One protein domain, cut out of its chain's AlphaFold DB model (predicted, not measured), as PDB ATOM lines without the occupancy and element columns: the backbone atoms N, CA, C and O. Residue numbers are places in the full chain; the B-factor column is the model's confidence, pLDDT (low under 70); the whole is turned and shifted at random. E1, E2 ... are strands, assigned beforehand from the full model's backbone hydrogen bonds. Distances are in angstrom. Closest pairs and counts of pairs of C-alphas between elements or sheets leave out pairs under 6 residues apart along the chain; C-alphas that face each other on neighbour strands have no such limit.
ATOM      1  N   PRO A 409     153.774 161.939 153.771       90.94
ATOM      2  CA  PRO A 409     153.690 162.278 152.348       90.94
ATOM      3  C   PRO A 409     155.041 162.130 151.623       90.94
ATOM      4  O   PRO A 409     156.091 162.412 152.201       90.94
ATOM      5  N   ILE A 410     155.024 161.717 150.349       92.44
ATOM      6  CA  ILE A 410     156.240 161.662 149.513       92.44
ATOM      7  C   ILE A 410     156.514 163.035 148.898       92.44
ATOM      8  O   ILE A 410     155.639 163.603 148.247       92.44
ATOM      9  N   GLY A 411     157.738 163.541 149.064       93.56
ATOM     10  CA  GLY A 411     158.209 164.747 148.384       93.56
ATOM     11  C   GLY A 411     158.361 164.525 146.876       93.56
ATOM     12  O   GLY A 411     159.125 163.645 146.483       93.56
ATOM     13  N   LEU A 412     157.678 165.312 146.040       94.75
ATOM     14  CA  LEU A 412     157.772 165.245 144.573       94.75
ATOM     15  C   LEU A 412     157.952 166.634 143.945       94.75
ATOM     16  O   LEU A 412     157.380 167.614 144.414       94.75
ATOM     17  N   SER A 413     158.676 166.694 142.823       95.25
ATOM     18  CA  SER A 413     158.610 167.828 141.895       95.25
ATOM     19  C   SER A 413     157.291 167.807 141.120       95.25
ATOM     20  O   SER A 413     156.720 166.742 140.861       95.25
ATOM     21  N   LEU A 414     156.822 168.971 140.669       96.88
ATOM     22  CA  LEU A 414     155.547 169.087 139.958       96.88
ATOM     23  C   LEU A 414     155.546 168.315 138.628       96.88
ATOM     24  O   LEU A 414     154.524 167.771 138.211       96.88
ATOM     25  N   THR A 415     156.716 168.180 137.997       95.94
ATOM     26  CA  THR A 415     156.934 167.350 136.801       95.94
ATOM     27  C   THR A 415     156.606 165.870 137.018       95.94
ATOM     28  O   THR A 415     156.071 165.231 136.108       95.94
ATOM     29  N   ALA A 416     156.878 165.335 138.213       95.94
ATOM     30  CA  ALA A 416     156.700 163.927 138.560       95.94
ATOM     31  C   ALA A 416     155.266 163.572 138.998       95.94
ATOM     32  O   ALA A 416     154.932 162.390 139.083       95.94
ATOM     33  N   LEU A 417     154.404 164.564 139.251       97.06
ATOM     34  CA  LEU A 417     152.997 164.334 139.591       97.06
ATOM     35  C   LEU A 417     152.237 163.634 138.458       97.06
ATOM     36  O   LEU A 417     152.525 163.830 137.274       97.06
ATOM     37  N   GLY A 418     151.250 162.820 138.834       95.94
ATOM     38  CA  GLY A 418     150.410 162.013 137.948       95.94
ATOM     39  C   GLY A 418     151.133 160.804 137.345       95.94
ATOM     40  O   GLY A 418     150.675 159.671 137.482       95.94
ATOM     41  N   GLY A 419     152.290 161.028 136.725       96.19
ATOM     42  CA  GLY A 419     153.098 159.996 136.075       96.19
ATOM     43  C   GLY A 419     152.529 159.482 134.750       96.19
ATOM     44  O   GLY A 419     151.567 160.024 134.201       96.19
ATOM     45  N   LYS A 420     153.157 158.437 134.198       96.69
ATOM     46  CA  LYS A 420     152.691 157.772 132.964       96.69
ATOM     47  C   LYS A 420     151.451 156.905 133.209       96.69
ATOM     48  O   LYS A 420     151.105 156.600 134.350       96.69
ATOM     49  N   SER A 421     150.790 156.478 132.133       96.38
ATOM     50  CA  SER A 421     149.755 155.438 132.200       96.38
ATOM     51  C   SER A 421     150.334 154.147 132.772       96.38
ATOM     52  O   SER A 421     151.392 153.697 132.337       96.38
ATOM     53  N   LEU A 422     149.636 153.557 133.743       95.62
ATOM     54  CA  LEU A 422     150.031 152.291 134.364       95.62
ATOM     55  C   LEU A 422     149.700 151.098 133.455       95.62
ATOM     56  O   LEU A 422     150.420 150.106 133.447       95.62
ATOM     57  N   ASN A 423     148.589 151.188 132.717       95.50
ATOM     58  CA  ASN A 423     148.090 150.188 131.771       95.50
ATOM     59  C   ASN A 423     146.981 150.818 130.893       95.50
ATOM     60  O   ASN A 423     146.762 152.027 130.941       95.50
ATOM     61  N   SER A 424     146.267 150.015 130.099       94.56
ATOM     62  CA  SER A 424     145.177 150.464 129.215       94.56
ATOM     63  C   SER A 424     143.905 150.949 129.927       94.56
ATOM     64  O   SER A 424     143.096 151.624 129.298       94.56
ATOM     65  N   TYR A 425     143.708 150.614 131.206       95.50
ATOM     66  CA  TYR A 425     142.553 151.028 132.018       95.50
ATOM     67  C   TYR A 425     142.891 152.185 132.975       95.50
ATOM     68  O   TYR A 425     142.020 152.969 133.351       95.50
ATOM     69  N   THR A 426     144.164 152.313 133.361       96.38
ATOM     70  CA  THR A 426     144.683 153.380 134.228       96.38
ATOM     71  C   THR A 426     145.573 154.330 133.422       96.38
ATOM     72  O   THR A 426     146.776 154.068 133.285       96.38
ATOM     73  N   PRO A 427     145.010 155.433 132.892       94.81
ATOM     74  CA  PRO A 427     145.787 156.458 132.214       94.81
ATOM     75  C   PRO A 427     146.687 157.231 133.189       94.81
ATOM     76  O   PRO A 427     146.516 157.203 134.409       94.81
ATOM     77  N   GLY A 428     147.682 157.910 132.626       95.31
ATOM     78  CA  GLY A 428     148.481 158.922 133.307       95.31
ATOM     79  C   GLY A 428     148.071 160.325 132.879       95.31
ATOM     80  O   GLY A 428     147.077 160.519 132.178       95.31
ATOM     81  N   VAL A 429     148.885 161.298 133.271       97.06
ATOM     82  CA  VAL A 429     148.744 162.690 132.829       97.06
ATOM     83  C   VAL A 429     149.469 162.927 131.504       97.06
ATOM     84  O   VAL A 429     150.442 162.242 131.175       97.06
ATOM     85  N   GLU A 430     149.025 163.940 130.766       95.19
ATOM     86  CA  GLU A 430     149.698 164.443 129.570       95.19
ATOM     87  C   GLU A 430     151.160 164.813 129.879       95.19
ATOM     88  O   GLU A 430     151.472 165.390 130.927       95.19
ATOM     89  N   GLY A 431     152.093 164.430 129.004       92.62
ATOM     90  CA  GLY A 431     153.530 164.567 129.277       92.62
ATOM     91  C   GLY A 431     153.992 163.893 130.584       92.62
ATOM     92  O   GLY A 431     154.888 164.401 131.265       92.62
ATOM     93  N   GLY A 432     153.351 162.799 131.007       93.69
ATOM     94  CA  GLY A 432     153.691 162.060 132.226       93.69
ATOM     95  C   GLY A 432     155.107 161.465 132.215       93.69
ATOM     96  O   GLY A 432     155.558 160.894 131.218       93.69
ATOM     97  N   ILE A 433     155.803 161.543 133.354       93.06
ATOM     98  CA  ILE A 433     157.118 160.917 133.580       93.06
ATOM     99  C   ILE A 433     157.111 160.110 134.882       93.06
ATOM    100  O   ILE A 433     156.437 160.480 135.835       93.06
ATOM    101  N   GLY A 434     157.863 159.008 134.933       93.81
ATOM    102  CA  GLY A 434     157.891 158.137 136.113       93.81
ATOM    103  C   GLY A 434     156.592 157.336 136.350       93.81
ATOM    104  O   GLY A 434     155.756 157.228 135.442       93.81
ATOM    105  N   PRO A 435     156.448 156.723 137.540       93.69
ATOM    106  CA  PRO A 435     155.336 155.835 137.884       93.69
ATOM    107  C   PRO A 435     154.020 156.591 138.120       93.69
ATOM    108  O   PRO A 435     154.019 157.734 138.576       93.69
ATOM    109  N   ASN A 436     152.896 155.919 137.849       96.44
ATOM    110  CA  ASN A 436     151.548 156.450 138.061       96.44
ATOM    111  C   ASN A 436     151.265 156.648 139.561       96.44
ATOM    112  O   ASN A 436     151.017 155.677 140.274       96.44
ATOM    113  N   ASN A 437     151.290 157.895 140.031       96.69
ATOM    114  CA  ASN A 437     151.075 158.251 141.442       96.69
ATOM    115  C   ASN A 437     149.709 158.917 141.705       96.69
ATOM    116  O   ASN A 437     149.480 159.459 142.785       96.69
ATOM    117  N   ILE A 438     148.784 158.843 140.741       97.44
ATOM    118  CA  ILE A 438     147.401 159.317 140.897       97.44
ATOM    119  C   ILE A 438     146.722 158.531 142.030       97.44
ATOM    120  O   ILE A 438     146.653 157.300 141.983       97.44
ATOM    121  N   GLY A 439     146.206 159.245 143.028       95.81
ATOM    122  CA  GLY A 439     145.586 158.703 144.235       95.81
ATOM    123  C   GLY A 439     146.533 158.523 145.430       95.81
ATOM    124  O   GLY A 439     146.149 157.833 146.369       95.81
ATOM    125  N   MET A 440     147.746 159.094 145.409       96.81
ATOM    126  CA  MET A 440     148.722 159.015 146.512       96.81
ATOM    127  C   MET A 440     148.929 160.343 147.252       96.81
ATOM    128  O   MET A 440     148.936 161.409 146.635       96.81
ATOM    129  N   LEU A 441     149.197 160.262 148.558       95.50
ATOM    130  CA  LEU A 441     149.534 161.379 149.441       95.50
ATOM    131  C   LEU A 441     150.979 161.865 149.230       95.50
ATOM    132  O   LEU A 441     151.963 161.194 149.574       95.50
ATOM    133  N   VAL A 442     151.101 163.073 148.696       95.75
ATOM    134  CA  VAL A 442     152.353 163.723 148.303       95.75
ATOM    135  C   VAL A 442     152.533 165.052 149.030       95.75
ATOM    136  O   VAL A 442     151.584 165.631 149.560       95.75
ATOM    137  N   ARG A 443     153.771 165.544 149.053       93.94
ATOM    138  CA  ARG A 443     154.113 166.895 149.490       93.94
ATOM    139  C   ARG A 443     154.921 167.572 148.399       93.94
ATOM    140  O   ARG A 443     155.863 166.996 147.862       93.94
ATOM    141  N   VAL A 444     154.520 168.784 148.059       94.81
ATOM    142  CA  VAL A 444     155.088 169.576 146.967       94.81
ATOM    143  C   VAL A 444     155.334 171.001 147.445       94.81
ATOM    144  O   VAL A 444     154.920 171.375 148.543       94.81
ATOM    145  N   TRP A 445     156.017 171.800 146.639       91.62
ATOM    146  CA  TRP A 445     156.341 173.192 146.938       91.62
ATOM    147  C   TRP A 445     156.362 174.006 145.650       91.62
ATOM    148  O   TRP A 445     156.574 173.462 144.569       91.62
ATOM    149  N   GLY A 446     156.134 175.310 145.760       93.19
ATOM    150  CA  GLY A 446     156.177 176.209 144.616       93.19
ATOM    151  C   GLY A 446     155.725 177.622 144.957       93.19
ATOM    152  O   GLY A 446     155.207 177.894 146.040       93.19
ATOM    153  N   ARG A 447     155.921 178.527 144.004       96.00
ATOM    154  CA  ARG A 447     155.397 179.891 144.045       96.00
ATOM    155  C   ARG A 447     153.992 179.926 143.454       96.00
ATOM    156  O   ARG A 447     153.775 179.346 142.393       96.00
ATOM    157  N   VAL A 448     153.063 180.642 144.080       95.94
ATOM    158  CA  VAL A 448     151.703 180.846 143.570       95.94
ATOM    159  C   VAL A 448     151.735 181.728 142.317       95.94
ATOM    160  O   VAL A 448     152.249 182.846 142.353       95.94
ATOM    161  N   THR A 449     151.191 181.241 141.202       97.75
ATOM    162  CA  THR A 449     151.266 181.900 139.878       97.75
ATOM    163  C   THR A 449     149.931 182.450 139.380       97.75
ATOM    164  O   THR A 449     149.916 183.444 138.656       97.75
ATOM    165  N   ALA A 450     148.813 181.826 139.755       97.25
ATOM    166  CA  ALA A 450     147.463 182.225 139.367       97.25
ATOM    167  C   ALA A 450     146.444 181.804 140.435       97.25
ATOM    168  O   ALA A 450     146.614 180.773 141.088       97.25
ATOM    169  N   ILE A 451     145.375 182.588 140.587       95.88
ATOM    170  CA  ILE A 451     144.303 182.371 141.568       95.88
ATOM    171  C   ILE A 451     142.942 182.497 140.874       95.88
ATOM    172  O   ILE A 451     142.663 183.503 140.224       95.88
ATOM    173  N   GLY A 452     142.098 181.479 141.039       93.00
ATOM    174  CA  GLY A 452     140.669 181.507 140.737       93.00
ATOM    175  C   GLY A 452     139.826 181.419 142.014       93.00
ATOM    176  O   GLY A 452     140.347 181.459 143.123       93.00
ATOM    177  N   SER A 453     138.507 181.272 141.869       87.81
ATOM    178  CA  SER A 453     137.582 181.195 143.013       87.81
ATOM    179  C   SER A 453     137.782 179.941 143.874       87.81
ATOM    180  O   SER A 453     137.877 180.039 145.091       87.81
ATOM    181  N   ASN A 454     137.875 178.773 143.232       90.31
ATOM    182  CA  ASN A 454     137.975 177.457 143.880       90.31
ATOM    183  C   ASN A 454     139.245 176.685 143.467       90.31
ATOM    184  O   ASN A 454     139.284 175.460 143.566       90.31
ATOM    185  N   TYR A 455     140.252 177.381 142.937       94.88
ATOM    186  CA  TYR A 455     141.542 176.803 142.555       94.88
ATOM    187  C   TYR A 455     142.653 177.855 142.627       94.88
ATOM    188  O   TYR A 455     142.400 179.050 142.466       94.88
ATOM    189  N   TYR A 456     143.896 177.408 142.756       96.31
ATOM    190  CA  TYR A 456     145.089 178.219 142.493       96.31
ATOM    191  C   TYR A 456     146.158 177.377 141.788       96.31
ATOM    192  O   TYR A 456     145.960 176.183 141.563       96.31
ATOM    193  N   TYR A 457     147.264 177.992 141.383       98.00
ATOM    194  CA  TYR A 457     148.394 177.315 140.745       98.00
ATOM    195  C   TYR A 457     149.675 177.549 141.523       98.00
ATOM    196  O   TYR A 457     149.917 178.672 141.962       98.00
ATOM    197  N   ILE A 458     150.505 176.510 141.627       97.38
ATOM    198  CA  ILE A 458     151.868 176.589 142.162       97.38
ATOM    199  C   ILE A 458     152.882 176.125 141.115       97.38
ATOM    200  O   ILE A 458     152.624 175.167 140.390       97.38
ATOM    201  N   ASP A 459     154.032 176.792 141.049       97.88
ATOM    202  CA  ASP A 459     155.150 176.474 140.153       97.88
ATOM    203  C   ASP A 459     156.453 176.312 140.954       97.88
ATOM    204  O   ASP A 459     156.869 177.223 141.671       97.88
ATOM    205  N   ASP A 460     157.104 175.154 140.827       96.38
ATOM    206  CA  ASP A 460     158.424 174.836 141.394       96.38
ATOM    207  C   ASP A 460     159.585 175.338 140.510       96.38
ATOM    208  O   ASP A 460     160.751 175.073 140.798       96.38
ATOM    209  N   GLY A 461     159.268 176.064 139.433       96.25
ATOM    210  CA  GLY A 461     160.193 176.474 138.381       96.25
ATOM    211  C   GLY A 461     160.172 175.544 137.165       96.25
ATOM    212  O   GLY A 461     160.905 175.787 136.206       96.25
ATOM    213  N   SER A 462     159.340 174.494 137.167       94.94
ATOM    214  CA  SER A 462     159.149 173.617 136.005       94.94
ATOM    215  C   SER A 462     158.380 174.266 134.854       94.94
ATOM    216  O   SER A 462     158.467 173.776 133.727       94.94
ATOM    217  N   GLY A 463     157.635 175.351 135.099       96.44
ATOM    218  CA  GLY A 463     156.968 176.120 134.044       96.44
ATOM    219  C   GLY A 463     155.862 175.354 133.305       96.44
ATOM    220  O   GLY A 463     155.531 175.699 132.169       96.44
ATOM    221  N   LEU A 464     155.312 174.304 133.930       96.62
ATOM    222  CA  LEU A 464     154.281 173.428 133.364       96.62
ATOM    223  C   LEU A 464     153.040 174.205 132.900       96.62
ATOM    224  O   LEU A 464     152.729 175.275 133.418       96.62
ATOM    225  N   ARG A 465     152.309 173.655 131.925       95.75
ATOM    226  CA  ARG A 465     151.060 174.232 131.405       95.75
ATOM    227  C   ARG A 465     150.050 173.129 131.118       95.75
ATOM    228  O   ARG A 465     150.394 172.135 130.490       95.75
ATOM    229  N   ASP A 466     148.805 173.337 131.533       95.19
ATOM    230  CA  ASP A 466     147.702 172.367 131.420       95.19
ATOM    231  C   ASP A 466     146.697 172.690 130.291       95.19
ATOM    232  O   ASP A 466     145.660 172.037 130.150       95.19
ATOM    233  N   GLY A 467     146.994 173.718 129.490       94.19
ATOM    234  CA  GLY A 467     146.123 174.226 128.427       94.19
ATOM    235  C   GLY A 467     145.004 175.161 128.904       94.19
ATOM    236  O   GLY A 467     144.140 175.511 128.104       94.19
ATOM    237  N   THR A 468     144.988 175.572 130.175       95.50
ATOM    238  CA  THR A 468     143.949 176.452 130.736       95.50
ATOM    239  C   THR A 468     144.458 177.868 131.027       95.50
ATOM    240  O   THR A 468     145.636 178.194 130.855       95.50
ATOM    241  N   SER A 469     143.549 178.774 131.389       95.94
ATOM    242  CA  SER A 469     143.857 180.188 131.623       95.94
ATOM    243  C   SER A 469     142.948 180.785 132.689       95.94
ATOM    244  O   SER A 469     141.785 180.399 132.810       95.94
ATOM    245  N   THR A 470     143.465 181.772 133.411       95.88
ATOM    246  CA  THR A 470     142.742 182.534 134.431       95.88
ATOM    247  C   THR A 470     142.780 184.007 134.038       95.88
ATOM    248  O   THR A 470     143.843 184.543 133.744       95.88
ATOM    249  N   ASN A 471     141.616 184.661 133.952       92.50
ATOM    250  CA  ASN A 471     141.478 186.034 133.436       92.50
ATOM    251  C   ASN A 471     142.163 186.246 132.064       92.50
ATOM    252  O   ASN A 471     142.809 187.263 131.826       92.50
ATOM    253  N   ASN A 472     142.034 185.259 131.167       93.50
ATOM    254  CA  ASN A 472     142.691 185.172 129.850       93.50
ATOM    255  C   ASN A 472     144.235 185.085 129.865       93.50
ATOM    256  O   ASN A 472     144.850 185.114 128.801       93.50
ATOM    257  N   VAL A 473     144.871 184.919 131.031       95.00
ATOM    258  CA  VAL A 473     146.316 184.663 131.155       95.00
ATOM    259  C   VAL A 473     146.571 183.147 131.217       95.00
ATOM    260  O   VAL A 473     145.989 182.483 132.079       95.00
ATOM    261  N   PRO A 474     147.425 182.566 130.348       96.44
ATOM    262  CA  PRO A 474     147.744 181.137 130.377       96.44
ATOM    263  C   PRO A 474     148.458 180.703 131.658       96.44
ATOM    264  O   PRO A 474     149.561 181.177 131.954       96.44
ATOM    265  N   ASN A 475     147.858 179.747 132.368       97.38
ATOM    266  CA  ASN A 475     148.325 179.286 133.675       97.38
ATOM    267  C   ASN A 475     149.697 178.590 133.593       97.38
ATOM    268  O   ASN A 475     150.077 178.048 132.548       97.38
ATOM    269  N   VAL A 476     150.452 178.652 134.695       98.00
ATOM    270  CA  VAL A 476     151.827 178.138 134.829       98.00
ATOM    271  C   VAL A 476     151.941 177.335 136.122       98.00
ATOM    272  O   VAL A 476     151.502 177.812 137.165       98.00
ATOM    273  N   GLY A 477     152.554 176.155 136.068       97.31
ATOM    274  CA  GLY A 477     152.659 175.230 137.193       97.31
ATOM    275  C   GLY A 477     151.523 174.201 137.220       97.31
ATOM    276  O   GLY A 477     150.960 173.855 136.180       97.31
ATOM    277  N   VAL A 478     151.186 173.694 138.407       97.69
ATOM    278  CA  VAL A 478     150.146 172.669 138.618       97.69
ATOM    279  C   VAL A 478     148.965 173.244 139.397       97.69
ATOM    280  O   VAL A 478     149.144 174.007 140.348       97.69
ATOM    281  N   ARG A 479     147.749 172.854 138.991       97.56
ATOM    282  CA  ARG A 479     146.497 173.281 139.620       97.56
ATOM    283  C   ARG A 479     146.301 172.619 140.983       97.56
ATOM    284  O   ARG A 479     146.296 171.394 141.093       97.56
ATOM    285  N   VAL A 480     146.011 173.434 141.985       96.56
ATOM    286  CA  VAL A 480     145.484 173.019 143.283       96.56
ATOM    287  C   VAL A 480     143.960 173.164 143.274       96.56
ATOM    288  O   VAL A 480     143.437 174.223 142.932       96.56
ATOM    289  N   LEU A 481     143.240 172.100 143.631       93.19
ATOM    290  CA  LEU A 481     141.774 171.993 143.577       93.19
ATOM    291  C   LEU A 481     141.096 172.482 144.871       93.19
ATOM    292  O   LEU A 481     140.248 171.795 145.436       93.19
ATOM    293  N   ALA A 482     141.490 173.662 145.351       90.50
ATOM    294  CA  ALA A 482     140.854 174.349 146.473       90.50
ATOM    295  C   ALA A 482     140.972 175.872 146.324       90.50
ATOM    296  O   ALA A 482     141.831 176.370 145.597       90.50
ATOM    297  N   ALA A 483     140.137 176.619 147.050       87.62
ATOM    298  CA  ALA A 483     140.327 178.059 147.217       87.62
ATOM    299  C   ALA A 483     141.721 178.367 147.824       87.62
ATOM    300  O   ALA A 483     142.235 177.558 148.600       87.62
ATOM    301  N   PRO A 484     142.337 179.524 147.511       83.62
ATOM    302  CA  PRO A 484     143.684 179.884 147.983       83.62
ATOM    303  C   PRO A 484     143.780 180.158 149.494       83.62
ATOM    304  O   PRO A 484     144.883 180.264 150.026       83.62
ATOM    305  N   GLY A 485     142.649 180.323 150.189       84.50
ATOM    306  CA  GLY A 485     142.639 180.831 151.559       84.50
ATOM    307  C   GLY A 485     143.194 182.256 151.602       84.50
ATOM    308  O   GLY A 485     142.657 183.145 150.944       84.50
ATOM    309  N   SER A 486     144.273 182.455 152.356       82.94
ATOM    310  CA  SER A 486     145.008 183.720 152.463       82.94
ATOM    311  C   SER A 486     146.125 183.905 151.423       82.94
ATOM    312  O   SER A 486     146.702 184.988 151.375       82.94
ATOM    313  N   LEU A 487     146.440 182.889 150.606       84.31
ATOM    314  CA  LEU A 487     147.563 182.941 149.660       84.31
ATOM    315  C   LEU A 487     147.351 183.988 148.555       84.31
ATOM    316  O   LEU A 487     146.304 184.028 147.906       84.31
ATOM    317  N   ALA A 488     148.388 184.776 148.289       87.12
ATOM    318  CA  ALA A 488     148.474 185.757 147.216       87.12
ATOM    319  C   ALA A 488     149.373 185.276 146.059       87.12
ATOM    320  O   ALA A 488     150.159 184.335 146.177       87.12
ATOM    321  N   ILE A 489     149.279 185.938 144.901       92.12
ATOM    322  CA  ILE A 489     150.167 185.657 143.763       92.12
ATOM    323  C   ILE A 489     151.591 186.118 144.107       92.12
ATOM    324  O   ILE A 489     151.795 187.261 144.514       92.12
ATOM    325  N   ASN A 490     152.571 185.254 143.828       87.50
ATOM    326  CA  ASN A 490     153.985 185.287 144.222       87.50
ATOM    327  C   ASN A 490     154.330 184.745 145.620       87.50
ATOM    328  O   ASN A 490     155.525 184.627 145.904       87.50
ATOM    329  N   ASP A 491     153.362 184.332 146.441       81.94
ATOM    330  CA  ASP A 491     153.670 183.648 147.704       81.94
ATOM    331  C   ASP A 491     154.374 182.312 147.442       81.94
ATOM    332  O   ASP A 491     154.026 181.586 146.509       81.94
ATOM    333  N   PHE A 492     155.350 181.956 148.276       80.75
ATOM    334  CA  PHE A 492     155.941 180.618 148.274       80.75
ATOM    335  C   PHE A 492     155.211 179.740 149.282       80.75
ATOM    336  O   PHE A 492     155.147 180.067 150.464       80.75
ATOM    337  N   THR A 493     154.695 178.606 148.818       83.56
ATOM    338  CA  THR A 493     153.958 177.655 149.649       83.56
ATOM    339  C   THR A 493     154.496 176.236 149.484       83.56
ATOM    340  O   THR A 493     155.144 175.891 148.491       83.56
ATOM    341  N   HIS A 494     154.214 175.402 150.478       85.44
ATOM    342  CA  HIS A 494     154.291 173.956 150.372       85.44
ATOM    343  C   HIS A 494     152.901 173.381 150.623       85.44
ATOM    344  O   HIS A 494     152.141 173.930 151.413       85.44
ATOM    345  N   LEU A 495     152.580 172.282 149.949       86.38
ATOM    346  CA  LEU A 495     151.250 171.689 149.973       86.38
ATOM    347  C   LEU A 495     151.345 170.185 150.214       86.38
ATOM    348  O   LEU A 495     152.059 169.482 149.496       86.38
ATOM    349  N   THR A 496     150.592 169.701 151.194       90.75
ATOM    350  CA  THR A 496     150.326 168.286 151.450       90.75
ATOM    351  C   THR A 496     148.975 167.928 150.831       90.75
ATOM    352  O   THR A 496     147.930 168.461 151.200       90.75
ATOM    353  N   ALA A 497     148.985 167.049 149.833       93.62
ATOM    354  CA  ALA A 497     147.832 166.816 148.966       93.62
ATOM    355  C   ALA A 497     147.785 165.380 148.447       93.62
ATOM    356  O   ALA A 497     148.791 164.675 148.433       93.62
ATOM    357  N   ILE A 498     146.628 164.970 147.929       95.62
ATOM    358  CA  ILE A 498     146.572 163.843 147.001       95.62
ATOM    359  C   ILE A 498     147.026 164.317 145.615       95.62
ATOM    360  O   ILE A 498     146.480 165.275 145.062       95.62
ATOM    361  N   SER A 499     148.005 163.613 145.043       96.88
ATOM    362  CA  SER A 499     148.338 163.688 143.619       96.88
ATOM    363  C   SER A 499     147.156 163.140 142.828       96.88
ATOM    364  O   SER A 499     146.801 161.970 142.965       96.88
ATOM    365  N   THR A 500     146.499 163.985 142.042       95.94
ATOM    366  CA  THR A 500     145.272 163.640 141.319       95.94
ATOM    367  C   THR A 500     145.287 164.259 139.917       95.94
ATOM    368  O   THR A 500     146.328 164.709 139.425       95.94
ATOM    369  N   CYS A 501     144.156 164.238 139.223       96.38
ATOM    370  CA  CYS A 501     144.048 164.756 137.867       96.38
ATOM    371  C   CYS A 501     142.666 165.343 137.568       96.38
ATOM    372  O   CYS A 501     141.714 165.152 138.324       96.38
ATOM    373  N   PHE A 502     142.581 166.089 136.469       95.31
ATOM    374  CA  PHE A 502     141.328 166.580 135.898       95.31
ATOM    375  C   PHE A 502     141.415 166.562 134.369       95.31
ATOM    376  O   PHE A 502     142.510 166.622 133.807       95.31
ATOM    377  N   THR A 503     140.273 166.538 133.687       94.94
ATOM    378  CA  THR A 503     140.228 166.626 132.222       94.94
ATOM    379  C   THR A 503     140.145 168.091 131.775       94.94
ATOM    380  O   THR A 503     139.271 168.831 132.229       94.94
ATOM    381  N   ASN A 504     141.035 168.537 130.882       92.75
ATOM    382  CA  ASN A 504     140.968 169.881 130.295       92.75
ATOM    383  C   ASN A 504     139.956 169.960 129.127       92.75
ATOM    384  O   ASN A 504     139.411 168.954 128.677       92.75
ATOM    385  N   ALA A 505     139.715 171.165 128.598       91.00
ATOM    386  CA  ALA A 505     138.759 171.384 127.503       91.00
ATOM    387  C   ALA A 505     139.150 170.722 126.158       91.00
ATOM    388  O   ALA A 505     138.329 170.674 125.247       91.00
ATOM    389  N   ALA A 506     140.376 170.202 126.035       92.38
ATOM    390  CA  ALA A 506     140.856 169.414 124.897       92.38
ATOM    391  C   ALA A 506     140.803 167.891 125.165       92.38
ATOM    392  O   ALA A 506     141.431 167.113 124.451       92.38
ATOM    393  N   SER A 507     140.073 167.461 126.203       91.06
ATOM    394  CA  SER A 507     139.952 166.066 126.655       91.06
ATOM    395  C   SER A 507     141.263 165.411 127.124       91.06
ATOM    396  O   SER A 507     141.334 164.188 127.229       91.06
ATOM    397  N   GLN A 508     142.292 166.200 127.448       94.69
ATOM    398  CA  GLN A 508     143.554 165.694 127.998       94.69
ATOM    399  C   GLN A 508     143.488 165.607 129.524       94.69
ATOM    400  O   GLN A 508     142.971 166.513 130.181       94.69
ATOM    401  N   ILE A 509     144.072 164.552 130.092       96.75
ATOM    402  CA  ILE A 509     144.185 164.360 131.543       96.75
ATOM    403  C   ILE A 509     145.386 165.165 132.048       96.75
ATOM    404  O   ILE A 509     146.519 164.943 131.622       96.75
ATOM    405  N   GLN A 510     145.146 166.110 132.951       97.19
ATOM    406  CA  GLN A 510     146.133 167.067 133.445       97.19
ATOM    407  C   GLN A 510     146.432 166.867 134.931       97.19
ATOM    408  O   GLN A 510     145.589 166.391 135.690       97.19
ATOM    409  N   ARG A 511     147.648 167.245 135.347       96.81
ATOM    410  CA  ARG A 511     148.107 167.166 136.745       96.81
ATOM    411  C   ARG A 511     147.270 168.076 137.639       96.81
ATOM    412  O   ARG A 511     147.090 169.251 137.321       96.81
ATOM    413  N   ALA A 512     146.847 167.560 138.788       96.88
ATOM    414  CA  ALA A 512     146.263 168.359 139.853       96.88
ATOM    415  C   ALA A 512     146.677 167.863 141.241       96.88
ATOM    416  O   ALA A 512     147.146 166.741 141.427       96.88
ATOM    417  N   LEU A 513     146.473 168.729 142.224       96.44
ATOM    418  CA  LEU A 513     146.674 168.465 143.641       96.44
ATOM    419  C   LEU A 513     145.354 168.742 144.353       96.44
ATOM    420  O   LEU A 513     144.811 169.838 144.223       96.44
ATOM    421  N   LEU A 514     144.834 167.774 145.103       93.25
ATOM    422  CA  LEU A 514     143.703 167.998 146.000       93.25
ATOM    423  C   LEU A 514     144.245 168.134 147.428       93.25
ATOM    424  O   LEU A 514     144.730 167.132 147.962       93.25
ATOM    425  N   PRO A 515     144.213 169.334 148.042       89.31
ATOM    426  CA  PRO A 515     144.669 169.517 149.413       89.31
ATOM    427  C   PRO A 515     143.939 168.577 150.360       89.31
ATOM    428  O   PRO A 515     142.713 168.458 150.311       89.31
ATOM    429  N   VAL A 516     144.699 167.928 151.235       80.38
ATOM    430  CA  VAL A 516     144.120 167.213 152.371       80.38
ATOM    431  C   VAL A 516     144.034 168.195 153.531       80.38
ATOM    432  O   VAL A 516     144.877 169.083 153.656       80.38
ATOM    433  N   ALA A 517     143.017 168.073 154.382       58.09
ATOM    434  CA  ALA A 517     142.822 168.983 155.510       58.09
ATOM    435  C   ALA A 517     143.833 168.700 156.643       58.09
ATOM    436  O   ALA A 517     143.453 168.205 157.700       58.09
ATOM    437  N   THR A 518     145.130 168.921 156.391       50.53
ATOM    438  CA  THR A 518     146.239 168.866 157.367       50.53
ATOM    439  C   THR A 518     147.572 169.407 156.800       50.53
ATOM    440  O   THR A 518     148.640 168.883 157.112       50.53
ATOM    441  N   ASP A 519     147.574 170.531 156.067       50.41
ATOM    442  CA  ASP A 519     148.768 171.409 156.066       50.41
ATOM    443  C   ASP A 519     148.853 172.167 157.396       50.41
ATOM    444  O   ASP A 519     148.713 173.382 157.503       50.41
ATOM    445  N   CYS A 520     149.067 171.386 158.450       56.97
ATOM    446  CA  CYS A 520     149.386 171.902 159.758       56.97
ATOM    447  C   CYS A 520     150.828 172.416 159.727       56.97
ATOM    448  O   CYS A 520     151.777 171.648 159.531       56.97
TER     449      CYS A 520
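What this domain is: This is residues 409 to 520 of the 990 residues of an uncharacterized protein of Armatimonadetes bacterium (UniProt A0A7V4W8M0). With little regular structure, this is a small closed barrel of five strands with long loops at residues 409 to 439 and 460 to 477. Round the ring run E1, E2, E3, E5, E4 and back to E1, mixed. The 112 printed residues are all strand by class, 38 in named strands; they are compact, radius of gyration of the C-alphas 13.0 A, spans 40 by 33 by 22 A.

How they stand to each other: Residues 410 to 411 pair, parallel, with 442 to 443 of E1, residues 440 to 451, which bends by 93 degrees at 447. E2, residues 456 to 459, forms hairpins with E1 (N 447 and O 459, 2.8 A, within hydrogen-bond range) and with E3, residues 478 to 480 (N 480 and O 456, 2.8 A): a meander, successive strands antiparallel neighbours. E4, residues 492 to 503, bends by 88 degrees at 496; antiparallel to E1 (N 442 and O 497, 2.8 A), it completes a Greek key, its first and fourth strands neighbours. E5, residues 509 to 515, forms a hairpin with E4 (N 510 and O 502, 2.8 A) and is parallel to E3 (N 513 and O 479, 2.9 A).

Where its parts are: E1, 24.3 A, begins at C-alpha 440 (148.722, 159.015, 146.512). E2 measures 10.5 A, E3 6.6 A, E4 26.5 A; E5, 18.6 A, ends at C-alpha 515 (144.669, 169.517, 149.413).

The domain as a whole: The farthest C-alphas, Ser 424 and Ser 486, are 40.6 A apart. The printed part has no cut; links E2 to E3 and E3 to E4 are long. Residues 517 to 520 have pLDDT under 70.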